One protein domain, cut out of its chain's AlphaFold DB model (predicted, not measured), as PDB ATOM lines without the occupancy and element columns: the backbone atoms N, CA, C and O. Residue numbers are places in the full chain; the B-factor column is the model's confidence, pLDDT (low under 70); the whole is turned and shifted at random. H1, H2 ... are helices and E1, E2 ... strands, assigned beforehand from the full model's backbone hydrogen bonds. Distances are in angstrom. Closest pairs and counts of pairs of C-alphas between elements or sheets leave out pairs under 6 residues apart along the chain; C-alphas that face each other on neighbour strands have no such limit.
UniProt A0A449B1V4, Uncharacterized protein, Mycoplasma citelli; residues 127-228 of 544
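AT A GLANCE: This is residues 127 to 228 of the 544 residues of an uncharacterized protein of Mycoplasma citelli (UniProt A0A449B1V4). A small antiparallel sheet, in the order E1, E2, E3, has the long helix H4 packed slantwise over one face and short H5 on the other. H1 crosses H4 steeply and packs on E3, H3 makes a corner with H4, and H2 touches no helix. The 102 printed residues have five named helices and three named strands, in the order H1, H2, H3, H4, E1, E2, H5, E3; the class is mixed. The whole is compact, with a radius of gyration of the C-alphas of 13.3 A and spans of 40 by 30 by 22 A.

HOW THE PARTS SIT: H1, residues 128 to 137, and H2, residues 139 to 145, are close but not clearly touching, the closest C-alphas being those of Ile 135 and Phe 142, 7.1 A. H3, residues 157 to 162, and H4, residues 164 to 179, only just touch, with 3 pairs of C-alphas within 8 A, and only at the corner; the closest are those of Phe 160 and Gln 166, 6.5 A. H4 touches H1 with residues 173 to 178 alone, at a steep tilt of 68 degrees, only just short of about perpendicular; the closest C-alphas, of Leu 132 and Leu 174, are 7.0 A apart. H4 lies over E1, residues 188 to 193, at a height over the sheet of 4.9 A. E1 and E2, residues 198 to 204, form an antiparallel hairpin, with N 190 and O 202 at 2.9 A. H5, residues 213 to 217, is on the opposite face from H4. E3, residues 219 to 221, is antiparallel to E2, with N 199 and O 220 at 2.8 A. Every O i to N i+4 pair is within hydrogen-bond range in H1, H2 and H4, against 1 of 2 in H3 and 0 of 1 in H5, where 1 of 2 O i to N i+3 pairs is.

IN THESE COORDINATES: H1 begins at C-alpha 128 (368.099, 228.109, 322.648). H4 is 22.5 A long, E2 19.5 A. E3 ends at C-alpha 221 (360.845, 234.700, 320.307).

THE WHOLE: The C-alphas farthest apart, of Gln 207 and Tyr 228, are 42.1 A apart. The printed part has no cut; the link from H2 to H3 is long. Its mean pLDDT is 76.2, and 35 residues are under 70, among them 140 to 148.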
ATOM      1  N   ASN A 127     372.684 228.368 323.425       59.22
ATOM      2  CA  ASN A 127     371.623 229.338 323.665       59.22
ATOM      3  C   ASN A 127     370.412 228.965 322.781       59.22
ATOM      4  O   ASN A 127     370.513 229.003 321.557       59.22
ATOM      5  N   LEU A 128     369.281 228.582 323.386       68.56
ATOM      6  CA  LEU A 128     368.099 228.109 322.648       68.56
ATOM      7  C   LEU A 128     367.487 229.175 321.730       68.56
ATOM      8  O   LEU A 128     367.025 228.841 320.641       68.56
ATOM      9  N   GLN A 129     367.536 230.451 322.128       62.72
ATOM     10  CA  GLN A 129     367.106 231.565 321.280       62.72
ATOM     11  C   GLN A 129     367.974 231.647 320.016       62.72
ATOM     12  O   GLN A 129     367.461 231.864 318.921       62.72
ATOM     13  N   TYR A 130     369.283 231.417 320.161       61.00
ATOM     14  CA  TYR A 130     370.213 231.357 319.035       61.00
ATOM     15  C   TYR A 130     369.965 230.131 318.157       61.00
ATOM     16  O   TYR A 130     369.914 230.274 316.946       61.00
ATOM     17  N   ALA A 131     369.752 228.949 318.743       69.44
ATOM     18  CA  ALA A 131     369.440 227.738 317.984       69.44
ATOM     19  C   ALA A 131     368.170 227.908 317.129       69.44
ATOM     20  O   ALA A 131     368.165 227.557 315.952       69.44
ATOM     21  N   LEU A 132     367.115 228.510 317.695       69.06
ATOM     22  CA  LEU A 132     365.912 228.876 316.944       69.06
ATOM     23  C   LEU A 132     366.217 229.854 315.806       69.06
ATOM     24  O   LEU A 132     365.768 229.650 314.683       69.06
ATOM     25  N   PHE A 133     366.977 230.916 316.075       64.00
ATOM     26  CA  PHE A 133     367.306 231.907 315.051       64.00
ATOM     27  C   PHE A 133     368.188 231.329 313.944       64.00
ATOM     28  O   PHE A 133     367.957 231.628 312.777       64.00
ATOM     29  N   ASP A 134     369.140 230.466 314.284       64.25
ATOM     30  CA  ASP A 134     370.031 229.805 313.335       64.25
ATOM     31  C   ASP A 134     369.251 228.935 312.339       64.25
ATOM     32  O   ASP A 134     369.433 229.065 311.130       64.25
ATOM     33  N   ILE A 135     368.286 228.153 312.838       73.00
ATOM     34  CA  ILE A 135     367.370 227.336 312.025       73.00
ATOM     35  C   ILE A 135     366.628 228.184 310.983       73.00
ATOM     36  O   ILE A 135     366.493 227.779 309.829       73.00
ATOM     37  N   PHE A 136     366.154 229.373 311.360       70.69
ATOM     38  CA  PHE A 136     365.398 230.240 310.452       70.69
ATOM     39  C   PHE A 136     366.292 231.062 309.513       70.69
ATOM     40  O   PHE A 136     365.930 231.273 308.354       70.69
ATOM     41  N   LEU A 137     367.441 231.547 309.994       63.91
ATOM     42  CA  LEU A 137     368.338 232.422 309.233       63.91
ATOM     43  C   LEU A 137     369.209 231.643 308.243       63.91
ATOM     44  O   LEU A 137     369.434 232.119 307.132       63.91
ATOM     45  N   ASN A 138     369.643 230.431 308.596       63.84
ATOM     46  CA  ASN A 138     370.528 229.601 307.774       63.84
ATOM     47  C   ASN A 138     369.768 228.535 306.969       63.84
ATOM     48  O   ASN A 138     370.247 227.419 306.765       63.84
ATOM     49  N   LYS A 139     368.578 228.884 306.463       70.19
ATOM     50  CA  LYS A 139     367.667 227.961 305.762       70.19
ATOM     51  C   LYS A 139     368.304 227.174 304.612       70.19
ATOM     52  O   LYS A 139     367.971 226.007 304.431       70.19
ATOM     53  N   ASP A 140     369.224 227.771 303.853       63.28
ATOM     54  CA  ASP A 140     369.884 227.090 302.729       63.28
ATOM     55  C   ASP A 140     370.753 225.921 303.207       63.28
ATOM     56  O   ASP A 140     370.818 224.888 302.546       63.28
ATOM     57  N   LEU A 141     371.363 226.050 304.389       63.06
ATOM     58  CA  LEU A 141     372.147 224.989 305.013       63.06
ATOM     59  C   LEU A 141     371.242 223.849 305.489       63.06
ATOM     60  O   LEU A 141     371.497 222.686 305.177       63.06
ATOM     61  N   PHE A 142     370.145 224.170 306.177       64.81
ATOM     62  CA  PHE A 142     369.197 223.149 306.625       64.81
ATOM     63  C   PHE A 142     368.478 222.464 305.461       64.81
ATOM     64  O   PHE A 142     368.221 221.268 305.541       64.81
ATOM     65  N   LYS A 143     368.227 223.167 304.351       63.50
ATOM     66  CA  LYS A 143     367.685 222.574 303.119       63.50
ATOM     67  C   LYS A 143     368.601 221.502 302.521       63.50
ATOM     68  O   LYS A 143     368.103 220.557 301.919       63.50
ATOM     69  N   LEU A 144     369.921 221.627 302.682       54.81
ATOM     70  CA  LEU A 144     370.877 220.614 302.219       54.81
ATOM     71  C   LEU A 144     370.882 219.367 303.110       54.81
ATOM     72  O   LEU A 144     371.034 218.261 302.602       54.81
ATOM     73  N   ALA A 145     370.727 219.546 304.424       52.62
ATOM     74  CA  ALA A 145     370.763 218.454 305.396       52.62
ATOM     75  C   ALA A 145     369.401 217.767 305.592       52.62
ATOM     76  O   ALA A 145     369.345 216.605 305.989       52.62
ATOM     77  N   ILE A 146     368.301 218.483 305.334       62.25
ATOM     78  CA  ILE A 146     366.936 218.030 305.596       62.25
ATOM     79  C   ILE A 146     366.142 218.059 304.282       62.25
ATOM     80  O   ILE A 146     365.700 219.128 303.853       62.25
ATOM     81  N   PRO A 147     365.922 216.899 303.636       51.66
ATOM     82  CA  PRO A 147     365.367 216.831 302.280       51.66
ATOM     83  C   PRO A 147     363.942 217.396 302.146       51.66
ATOM     84  O   PRO A 147     363.568 217.843 301.067       51.66
ATOM     85  N   ASN A 148     363.172 217.453 303.237       60.50
ATOM     86  CA  ASN A 148     361.813 218.011 303.275       60.50
ATOM     87  C   ASN A 148     361.749 219.343 304.036       60.50
ATOM     88  O   ASN A 148     360.822 219.578 304.811       60.50
ATOM     89  N   TRP A 149     362.754 220.201 303.848       75.00
ATOM     90  CA  TRP A 149     362.825 221.489 304.530       75.00
ATOM     91  C   TRP A 149     361.565 222.340 304.337       75.00
ATOM     92  O   TRP A 149     361.223 222.744 303.223       75.00
ATOM     93  N   ILE A 150     360.897 222.653 305.449       79.69
ATOM     94  CA  ILE A 150     359.811 223.629 305.490       79.69
ATOM     95  C   ILE A 150     360.426 225.018 305.638       79.69
ATOM     96  O   ILE A 150     361.033 225.342 306.658       79.69
ATOM     97  N   ASN A 151     360.261 225.858 304.620       80.69
ATOM     98  CA  ASN A 151     360.750 227.227 304.662       80.69
ATOM     99  C   ASN A 151     359.762 228.127 305.426       80.69
ATOM    100  O   ASN A 151     358.862 228.714 304.832       80.69
ATOM    101  N   PHE A 152     359.961 228.269 306.738       81.94
ATOM    102  CA  PHE A 152     359.094 229.084 307.601       81.94
ATOM    103  C   PHE A 152     359.008 230.563 307.184       81.94
ATOM    104  O   PHE A 152     357.990 231.201 307.437       81.94
ATOM    105  N   SER A 153     360.018 231.092 306.474       77.94
ATOM    106  CA  SER A 153     359.972 232.466 305.939       77.94
ATOM    107  C   SER A 153     358.936 232.669 304.823       77.94
ATOM    108  O   SER A 153     358.613 233.809 304.505       77.94
ATOM    109  N   GLU A 154     358.385 231.586 304.263       81.19
ATOM    110  CA  GLU A 154     357.333 231.608 303.232       81.19
ATOM    111  C   GLU A 154     355.938 231.269 303.782       81.19
ATOM    112  O   GLU A 154     354.966 231.222 303.029       81.19
ATOM    113  N   ILE A 155     355.824 231.055 305.094       86.38
ATOM    114  CA  ILE A 155     354.573 230.710 305.772       86.38
ATOM    115  C   ILE A 155     354.177 231.874 306.672       86.38
ATOM    116  O   ILE A 155     355.026 232.421 307.376       86.38
ATOM    117  N   ARG A 156     352.902 232.276 306.678       87.81
ATOM    118  CA  ARG A 156     352.425 233.259 307.658       87.81
ATOM    119  C   ARG A 156     352.323 232.628 309.038       87.81
ATOM    120  O   ARG A 156     351.982 231.455 309.189       87.81
ATOM    121  N   PHE A 157     352.566 233.429 310.066       86.19
ATOM    122  CA  PHE A 157     352.541 232.941 311.440       86.19
ATOM    123  C   PHE A 157     351.168 232.372 311.836       86.19
ATOM    124  O   PHE A 157     351.078 231.321 312.468       86.19
ATOM    125  N   GLU A 158     350.094 233.025 311.401       85.62
ATOM    126  CA  GLU A 158     348.707 232.628 311.642       85.62
ATOM    127  C   GLU A 158     348.401 231.245 311.050       85.62
ATOM    128  O   GLU A 158     347.708 230.436 311.671       85.62
ATOM    129  N   ALA A 159     348.948 230.954 309.868       85.75
ATOM    130  CA  ALA A 159     348.807 229.661 309.212       85.75
ATOM    131  C   ALA A 159     349.623 228.575 309.924       85.75
ATOM    132  O   ALA A 159     349.113 227.484 310.192       85.75
ATOM    133  N   PHE A 160     350.863 228.895 310.301       88.31
ATOM    134  CA  PHE A 160     351.734 228.000 311.057       88.31
ATOM    135  C   PHE A 160     351.116 227.586 312.406       88.31
ATOM    136  O   PHE A 160     351.112 226.404 312.759       88.31
ATOM    137  N   LEU A 161     350.498 228.521 313.138       88.75
ATOM    138  CA  LEU A 161     349.807 228.228 314.403       88.75
ATOM    139  C   LEU A 161     348.634 227.246 314.260       88.75
ATOM    140  O   LEU A 161     348.291 226.550 315.217       88.75
ATOM    141  N   LYS A 162     348.025 227.148 313.075       87.12
ATOM    142  CA  LYS A 162     346.928 226.207 312.801       87.12
ATOM    143  C   LYS A 162     347.408 224.855 312.271       87.12
ATOM    144  O   LYS A 162     346.604 223.928 312.166       87.12
ATOM    145  N   ASN A 163     348.696 224.715 311.954       84.94
ATOM    146  CA  ASN A 163     349.257 223.512 311.354       84.94
ATOM    147  C   ASN A 163     350.147 222.732 312.341       84.94
ATOM    148  O   ASN A 163     351.336 223.006 312.491       84.94
ATOM    149  N   LYS A 164     349.571 221.701 312.977       86.81
ATOM    150  CA  LYS A 164     350.283 220.831 313.932       86.81
ATOM    151  C   LYS A 164     351.490 220.114 313.320       86.81
ATOM    152  O   LYS A 164     352.509 219.982 313.983       86.81
ATOM    153  N   GLU A 165     351.407 219.708 312.056       82.56
ATOM    154  CA  GLU A 165     352.507 219.016 311.374       82.56
ATOM    155  C   GLU A 165     353.736 219.930 311.234       82.56
ATOM    156  O   GLU A 165     354.861 219.508 311.491       82.56
ATOM    157  N   GLN A 166     353.527 221.211 310.911       86.50
ATOM    158  CA  GLN A 166     354.604 222.206 310.830       86.50
ATOM    159  C   GLN A 166     355.218 222.517 312.201       86.50
ATOM    160  O   GLN A 166     356.432 222.699 312.310       86.50
ATOM    161  N   GLN A 167     354.394 222.546 313.249       90.06
ATOM    162  CA  GLN A 167     354.840 222.736 314.632       90.06
ATOM    163  C   GLN A 167     355.706 221.567 315.115       90.06
ATOM    164  O   GLN A 167     356.807 221.775 315.627       90.06
ATOM    165  N   GLU A 168     355.246 220.335 314.890       87.06
ATOM    166  CA  GLU A 168     356.005 219.117 315.186       87.06
ATOM    167  C   GLU A 168     357.303 219.048 314.376       87.06
ATOM    168  O   GLU A 168     358.342 218.633 314.891       87.06
ATOM    169  N   TYR A 169     357.263 219.477 313.114       84.88
ATOM    170  CA  TYR A 169     358.443 219.548 312.265       84.88
ATOM    171  C   TYR A 169     359.500 220.499 312.849       84.88
ATOM    172  O   TYR A 169     360.654 220.096 312.987       84.88
ATOM    173  N   LEU A 170     359.127 221.711 313.287       88.62
ATOM    174  CA  LEU A 170     360.071 222.633 313.934       88.62
ATOM    175  C   LEU A 170     360.684 222.031 315.211       88.62
ATOM    176  O   LEU A 170     361.893 222.144 315.421       88.62
ATOM    177  N   ALA A 171     359.885 221.342 316.031       89.31
ATOM    178  CA  ALA A 171     360.385 220.652 317.220       89.31
ATOM    179  C   ALA A 171     361.406 219.556 316.868       89.31
ATOM    180  O   ALA A 171     362.449 219.443 317.519       89.31
ATOM    181  N   LYS A 172     361.163 218.787 315.800       80.88
ATOM    182  CA  LYS A 172     362.100 217.769 315.294       80.88
ATOM    183  C   LYS A 172     363.390 218.388 314.759       80.88
ATOM    184  O   LYS A 172     364.462 217.888 315.086       80.88
ATOM    185  N   VAL A 173     363.309 219.486 314.004       78.19
ATOM    186  CA  VAL A 173     364.493 220.209 313.506       78.19
ATOM    187  C   VAL A 173     365.325 220.755 314.665       78.19
ATOM    188  O   VAL A 173     366.537 220.553 314.687       78.19
ATOM    189  N   LEU A 174     364.694 221.387 315.659       83.50
ATOM    190  CA  LEU A 174     365.413 221.892 316.828       83.50
ATOM    191  C   LEU A 174     366.017 220.747 317.654       83.50
ATOM    192  O   LEU A 174     367.152 220.854 318.108       83.50
ATOM    193  N   SER A 175     365.310 219.621 317.786       79.12
ATOM    194  CA  SER A 175     365.854 218.410 318.416       79.12
ATOM    195  C   SER A 175     367.093 217.903 317.694       79.12
ATOM    196  O   SER A 175     368.112 217.636 318.323       79.12
ATOM    197  N   PHE A 176     367.015 217.795 316.371       69.81
ATOM    198  CA  PHE A 176     368.125 217.379 315.526       69.81
ATOM    199  C   PHE A 176     369.329 218.318 315.672       69.81
ATOM    200  O   PHE A 176     370.439 217.848 315.912       69.81
ATOM    201  N   TYR A 177     369.103 219.633 315.628       69.81
ATOM    202  CA  TYR A 177     370.146 220.639 315.820       69.81
ATOM    203  C   TYR A 177     370.827 220.514 317.191       69.81
ATOM    204  O   TYR A 177     372.052 220.513 317.292       69.81
ATOM    205  N   LEU A 178     370.043 220.356 318.261       71.00
ATOM    206  CA  LEU A 178     370.567 220.278 319.626       71.00
ATOM    207  C   LEU A 178     371.307 218.966 319.925       71.00
ATOM    208  O   LEU A 178     372.217 218.966 320.756       71.00
ATOM    209  N   LYS A 179     370.989 217.867 319.224       64.62
ATOM    210  CA  LYS A 179     371.733 216.599 319.344       64.62
ATOM    211  C   LYS A 179     373.209 216.749 318.971       64.62
ATOM    212  O   LYS A 179     374.044 216.073 319.564       64.62
ATOM    213  N   ALA A 180     373.551 217.675 318.072       57.47
ATOM    214  CA  ALA A 180     374.939 217.942 317.687       57.47
ATOM    215  C   ALA A 180     375.811 218.484 318.839       57.47
ATOM    216  O   ALA A 180     377.035 218.446 318.752       57.47
ATOM    217  N   PHE A 181     375.199 218.973 319.923       57.81
ATOM    218  CA  PHE A 181     375.912 219.487 321.095       57.81
ATOM    219  C   PHE A 181     376.190 218.416 322.159       57.81
ATOM    220  O   PHE A 181     376.787 218.745 323.183       57.81
ATOM    221  N   GLU A 182     375.776 217.163 321.926       59.09
ATOM    222  CA  GLU A 182     376.011 216.026 322.831       59.09
ATOM    223  C   GLU A 182     375.523 216.301 324.273       59.09
ATOM    224  O   GLU A 182     376.188 215.970 325.255       59.09
ATOM    225  N   ILE A 183     374.352 216.942 324.415       66.50
ATOM    226  CA  ILE A 183     373.754 217.236 325.727       66.50
ATOM    227  C   ILE A 183     373.436 215.905 326.441       66.50
ATOM    228  O   ILE A 183     372.704 215.084 325.880       66.50
ATOM    229  N   PRO A 184     373.925 215.677 327.675       70.88
ATOM    230  CA  PRO A 184     373.687 214.424 328.389       70.88
ATOM    231  C   PRO A 184     372.196 214.110 328.549       70.88
ATOM    232  O   PRO A 184     371.411 214.977 328.934       70.88
ATOM    233  N   HIS A 185     371.821 212.856 328.276       81.19
ATOM    234  CA  HIS A 185     370.452 212.328 328.392       81.19
ATOM    235  C   HIS A 185     369.393 213.034 327.529       81.19
ATOM    236  O   HIS A 185     368.199 212.802 327.716       81.19
ATOM    237  N   PHE A 186     369.796 213.886 326.586       79.94
ATOM    238  CA  PHE A 186     368.873 214.587 325.707       79.94
ATOM    239  C   PHE A 186     368.308 213.684 324.614       79.94
ATOM    240  O   PHE A 186     369.043 213.078 323.840       79.94
ATOM    241  N   SER A 187     366.978 213.645 324.531       82.75
ATOM    242  CA  SER A 187     366.236 212.877 323.535       82.75
ATOM    243  C   SER A 187     365.613 213.789 322.478       82.75
ATOM    244  O   SER A 187     365.898 213.645 321.284       82.75
ATOM    245  N   HIS A 188     364.766 214.729 322.904       86.75
ATOM    246  CA  HIS A 188     363.981 215.569 322.001       86.75
ATOM    247  C   HIS A 188     363.509 216.869 322.664       86.75
ATOM    248  O   HIS A 188     363.656 217.086 323.866       86.75
ATOM    249  N   VAL A 189     362.942 217.744 321.841       89.81
ATOM    250  CA  VAL A 189     362.376 219.039 322.207       89.81
ATOM    251  C   VAL A 189     360.858 218.963 322.156       89.81
ATOM    252  O   VAL A 189     360.291 218.465 321.186       89.81
ATOM    253  N   GLU A 190     360.208 219.540 323.159       92.75
ATOM    254  CA  GLU A 190     358.790 219.889 323.130       92.75
ATOM    255  C   GLU A 190     358.655 221.416 323.025       92.75
ATOM    256  O   GLU A 190     359.326 222.148 323.760       92.75
ATOM    257  N   ILE A 191     357.811 221.900 322.107       92.56
ATOM    258  CA  ILE A 191     357.581 223.333 321.873       92.56
ATOM    259  C   ILE A 191     356.094 223.643 322.049       92.56
ATOM    260  O   ILE A 191     355.250 223.003 321.427       92.56
ATOM    261  N   ILE A 192     355.780 224.652 322.862       91.44
ATOM    262  CA  ILE A 192     354.430 225.213 322.999       91.44
ATOM    263  C   ILE A 192     354.414 226.578 322.320       91.44
ATOM    264  O   ILE A 192     355.215 227.445 322.668       91.44
ATOM    265  N   PHE A 193     353.500 226.773 321.374       91.00
ATOM    266  CA  PHE A 193     353.388 227.998 320.585       91.00
ATOM    267  C   PHE A 193     352.351 228.956 321.169       91.00
ATOM    268  O   PHE A 193     351.229 228.553 321.472       91.00
ATOM    269  N   ASN A 194     352.721 230.229 321.295       85.56
ATOM    270  CA  ASN A 194     351.848 231.296 321.774       85.56
ATOM    271  C   ASN A 194     351.405 232.201 320.616       85.56
ATOM    272  O   ASN A 194     352.089 232.310 319.605       85.56
ATOM    273  N   ASN A 195     350.300 232.929 320.788       84.25
ATOM    274  CA  ASN A 195     349.771 233.839 319.760       84.25
ATOM    275  C   ASN A 195     350.628 235.101 319.532       84.25
ATOM    276  O   ASN A 195     350.426 235.810 318.551       84.25
ATOM    277  N   ASP A 196     351.577 235.399 320.418       76.50
ATOM    278  CA  ASP A 196     352.440 236.589 320.396       76.50
ATOM    279  C   ASP A 196     353.778 236.351 319.665       76.50
ATOM    280  O   ASP A 196     354.760 237.032 319.948       76.50
ATOM    281  N   LYS A 197     353.837 235.379 318.738       77.12
ATOM    282  CA  LYS A 197     355.074 234.949 318.049       77.12
ATOM    283  C   LYS A 197     356.176 234.484 319.009       77.12
ATOM    284  O   LYS A 197     357.353 234.506 318.659       77.12
ATOM    285  N   SER A 198     355.799 234.015 320.200       79.50
ATOM    286  CA  SER A 198     356.715 233.393 321.154       79.50
ATOM    287  C   SER A 198     356.439 231.901 321.341       79.50
ATOM    288  O   SER A 198     355.361 231.397 321.014       79.50
ATOM    289  N   VAL A 199     357.419 231.187 321.890       87.94
ATOM    290  CA  VAL A 199     357.330 229.769 322.229       87.94
ATOM    291  C   VAL A 199     357.894 229.478 323.609       87.94
ATOM    292  O   VAL A 199     358.780 230.176 324.094       87.94
ATOM    293  N   LEU A 200     357.405 228.409 324.228       86.44
ATOM    294  CA  LEU A 200     358.027 227.786 325.393       86.44
ATOM    295  C   LEU A 200     358.711 226.501 324.934       86.44
ATOM    296  O   LEU A 200     358.100 225.704 324.224       86.44
ATOM    297  N   ILE A 201     359.962 226.297 325.341       86.00
ATOM    298  CA  ILE A 201     360.762 225.142 324.929       86.00
ATOM    299  C   ILE A 201     361.104 224.280 326.141       86.00
ATOM    300  O   ILE A 201     361.606 224.776 327.149       86.00
ATOM    301  N   SER A 202     360.886 222.971 326.012       89.06
ATOM    302  CA  SER A 202     361.310 221.963 326.989       89.06
ATOM    303  C   SER A 202     362.284 220.987 326.344       89.06
ATOM    304  O   SER A 202     361.985 220.422 325.294       89.06
ATOM    305  N   LEU A 203     363.428 220.748 326.987       86.56
ATOM    306  CA  LEU A 203     364.344 219.675 326.597       86.56
ATOM    307  C   LEU A 203     364.008 218.417 327.395       86.56
ATOM    308  O   LEU A 203     364.013 218.455 328.627       86.56
ATOM    309  N   LYS A 204     363.715 217.325 326.694       90.00
ATOM    310  CA  LYS A 204     363.231 216.067 327.262       90.00
ATOM    311  C   LYS A 204     364.293 214.982 327.218       90.00
ATOM    312  O   LYS A 204     365.059 214.898 326.254       90.00
ATOM    313  N   ASN A 205     364.295 214.125 328.232       87.56
ATOM    314  CA  ASN A 205     365.014 212.856 328.193       87.56
ATOM    315  C   ASN A 205     364.179 211.744 327.535       87.56
ATOM    316  O   ASN A 205     363.049 211.963 327.096       87.56
ATOM    317  N   GLU A 206     364.747 210.542 327.448       88.62
ATOM    318  CA  GLU A 206     364.083 209.361 326.874       88.62
ATOM    319  C   GLU A 206     362.820 208.951 327.648       88.62
ATOM    320  O   GLU A 206     361.886 208.405 327.071       88.62
ATOM    321  N   GLN A 207     362.755 209.275 328.941       93.69
ATOM    322  CA  GLN A 207     361.599 209.057 329.813       93.69
ATOM    323  C   GLN A 207     360.590 210.223 329.771       93.69
ATOM    324  O   GLN A 207     359.673 210.277 330.592       93.69
ATOM    325  N   ASN A 208     360.748 211.165 328.835       89.50
ATOM    326  CA  ASN A 208     359.908 212.354 328.654       89.50
ATOM    327  C   ASN A 208     359.865 213.322 329.861       89.50
ATOM    328  O   ASN A 208     358.949 214.139 330.014       89.50
ATOM    329  N   GLN A 209     360.878 213.260 330.721       90.25
ATOM    330  CA  GLN A 209     361.082 214.194 331.823       90.25
ATOM    331  C   GLN A 209     361.896 215.398 331.349       90.25
ATOM    332  O   GLN A 209     362.746 215.285 330.464       90.25
ATOM    333  N   ASP A 210     361.644 216.560 331.949       83.12
ATOM    334  CA  ASP A 210     362.392 217.770 331.618       83.12
ATOM    335  C   ASP A 210     363.806 217.692 332.188       83.12
ATOM    336  O   ASP A 210     363.988 217.539 333.395       83.12
ATOM    337  N   LEU A 211     364.803 217.891 331.332       77.69
ATOM    338  CA  LEU A 211     366.195 218.034 331.765       77.69
ATOM    339  C   LEU A 211     366.397 219.323 332.568       77.69
ATOM    340  O   LEU A 211     367.179 219.362 333.514       77.69
ATOM    341  N   PHE A 212     365.661 220.379 332.199       75.88
ATOM    342  CA  PHE A 212     365.735 221.701 332.820       75.88
ATOM    343  C   PHE A 212     364.323 222.230 333.118       75.88
ATOM    344  O   PHE A 212     363.771 222.996 332.328       75.88
ATOM    345  N   PRO A 213     363.714 221.864 334.261       68.19
ATOM    346  CA  PRO A 213     362.326 222.218 334.581       68.19
ATOM    347  C   PRO A 213     362.045 223.728 334.573       68.19
ATOM    348  O   PRO A 213     360.952 224.170 334.220       68.19
ATOM    349  N   ASN A 214     363.047 224.543 334.916       59.22
ATOM    350  CA  ASN A 214     362.922 225.999 334.918       59.22
ATOM    351  C   ASN A 214     362.784 226.586 333.505       59.22
ATOM    352  O   ASN A 214     362.250 227.684 333.361       59.22
ATOM    353  N   TRP A 215     363.225 225.870 332.464       65.88
ATOM    354  CA  TRP A 215     363.265 226.393 331.097       65.88
ATOM    355  C   TRP A 215     361.881 226.573 330.468       65.88
ATOM    356  O   TRP A 215     361.666 227.481 329.669       65.88
ATOM    357  N   LYS A 216     360.903 225.803 330.948       64.12
ATOM    358  CA  LYS A 216     359.491 225.895 330.556       64.12
ATOM    359  C   LYS A 216     358.837 227.248 330.819       64.12
ATOM    360  O   LYS A 216     357.772 227.522 330.279       64.12
ATOM    361  N   LYS A 217     359.434 228.071 331.685       64.56
ATOM    362  CA  LYS A 217     358.892 229.378 332.073       64.56
ATOM    363  C   LYS A 217     359.387 230.515 331.181       64.56
ATOM    364  O   LYS A 217     358.840 231.612 331.263       64.56
ATOM    365  N   PHE A 218     360.406 230.278 330.353       62.59
ATOM    366  CA  PHE A 218     360.961 231.313 329.489       62.59
ATOM    367  C   PHE A 218     360.245 231.331 328.145       62.59
ATOM    368  O   PHE A 218     360.087 230.297 327.494       62.59
ATOM    369  N   LYS A 219     359.840 232.533 327.736       70.00
ATOM    370  CA  LYS A 219     359.341 232.805 326.392       70.00
ATOM    371  C   LYS A 219     360.522 233.072 325.469       70.00
ATOM    372  O   LYS A 219     361.285 234.005 325.710       70.00
ATOM    373  N   PHE A 220     360.638 232.270 324.423       68.56
ATOM    374  CA  PHE A 220     361.572 232.470 323.324       68.56
ATOM    375  C   PHE A 220     360.832 233.108 322.156       68.56
ATOM    376  O   PHE A 220     359.700 232.733 321.864       68.56
ATOM    377  N   GLU A 221     361.450 234.059 321.474       71.00
ATOM    378  CA  GLU A 221     360.845 234.700 320.307       71.00
ATOM    379  C   GLU A 221     361.074 233.850 319.054       71.00
ATOM    380  O   GLU A 221     362.162 233.303 318.857       71.00
ATOM    381  N   LEU A 222     360.067 233.741 318.188       71.38
ATOM    382  CA  LEU A 222     360.239 233.155 316.865       71.38
ATOM    383  C   LEU A 222     360.611 234.243 315.849       71.38
ATOM    384  O   LEU A 222     359.947 235.281 315.790       71.38
ATOM    385  N   PRO A 223     361.635 234.015 315.016       68.00
ATOM    386  CA  PRO A 223     362.012 234.957 313.969       68.00
ATOM    387  C   PRO A 223     361.101 234.856 312.725       68.00
ATOM    388  O   PRO A 223     360.297 233.939 312.585       68.00
ATOM    389  N   ASN A 224     361.264 235.834 311.824       67.31
ATOM    390  CA  ASN A 224     360.745 235.979 310.452       67.31
ATOM    391  C   ASN A 224     359.798 234.881 309.912       67.31
ATOM    392  O   ASN A 224     360.239 233.906 309.302       67.31
ATOM    393  N   PHE A 225     358.492 235.138 310.012       80.50
ATOM    394  CA  PHE A 225     357.454 234.515 309.179       80.50
ATOM    395  C   PHE A 225     357.141 235.401 307.970       80.50
ATOM    396  O   PHE A 225     357.469 236.592 307.973       80.50
ATOM    397  N   LYS A 226     356.471 234.839 306.957       80.44
ATOM    398  CA  LYS A 226     355.986 235.614 305.813       80.44
ATOM    399  C   LYS A 226     355.018 236.688 306.291       80.44
ATOM    400  O   LYS A 226     354.072 236.404 307.023       80.44
ATOM    401  N   ASP A 227     355.251 237.911 305.837       75.00
ATOM    402  CA  ASP A 227     354.391 239.054 306.097       75.00
ATOM    403  C   ASP A 227     354.132 239.779 304.777       75.00
ATOM    404  O   ASP A 227     355.002 240.468 304.236       75.00
ATOM    405  N   TYR A 228     352.929 239.586 304.233       70.62
ATOM    406  CA  TYR A 228     352.511 240.253 303.001       70.62
ATOM    407  C   TYR A 228     352.420 241.779 303.186       70.62
ATOM    408  O   TYR A 228     352.552 242.509 302.206       70.62
TER     409      TYR A 228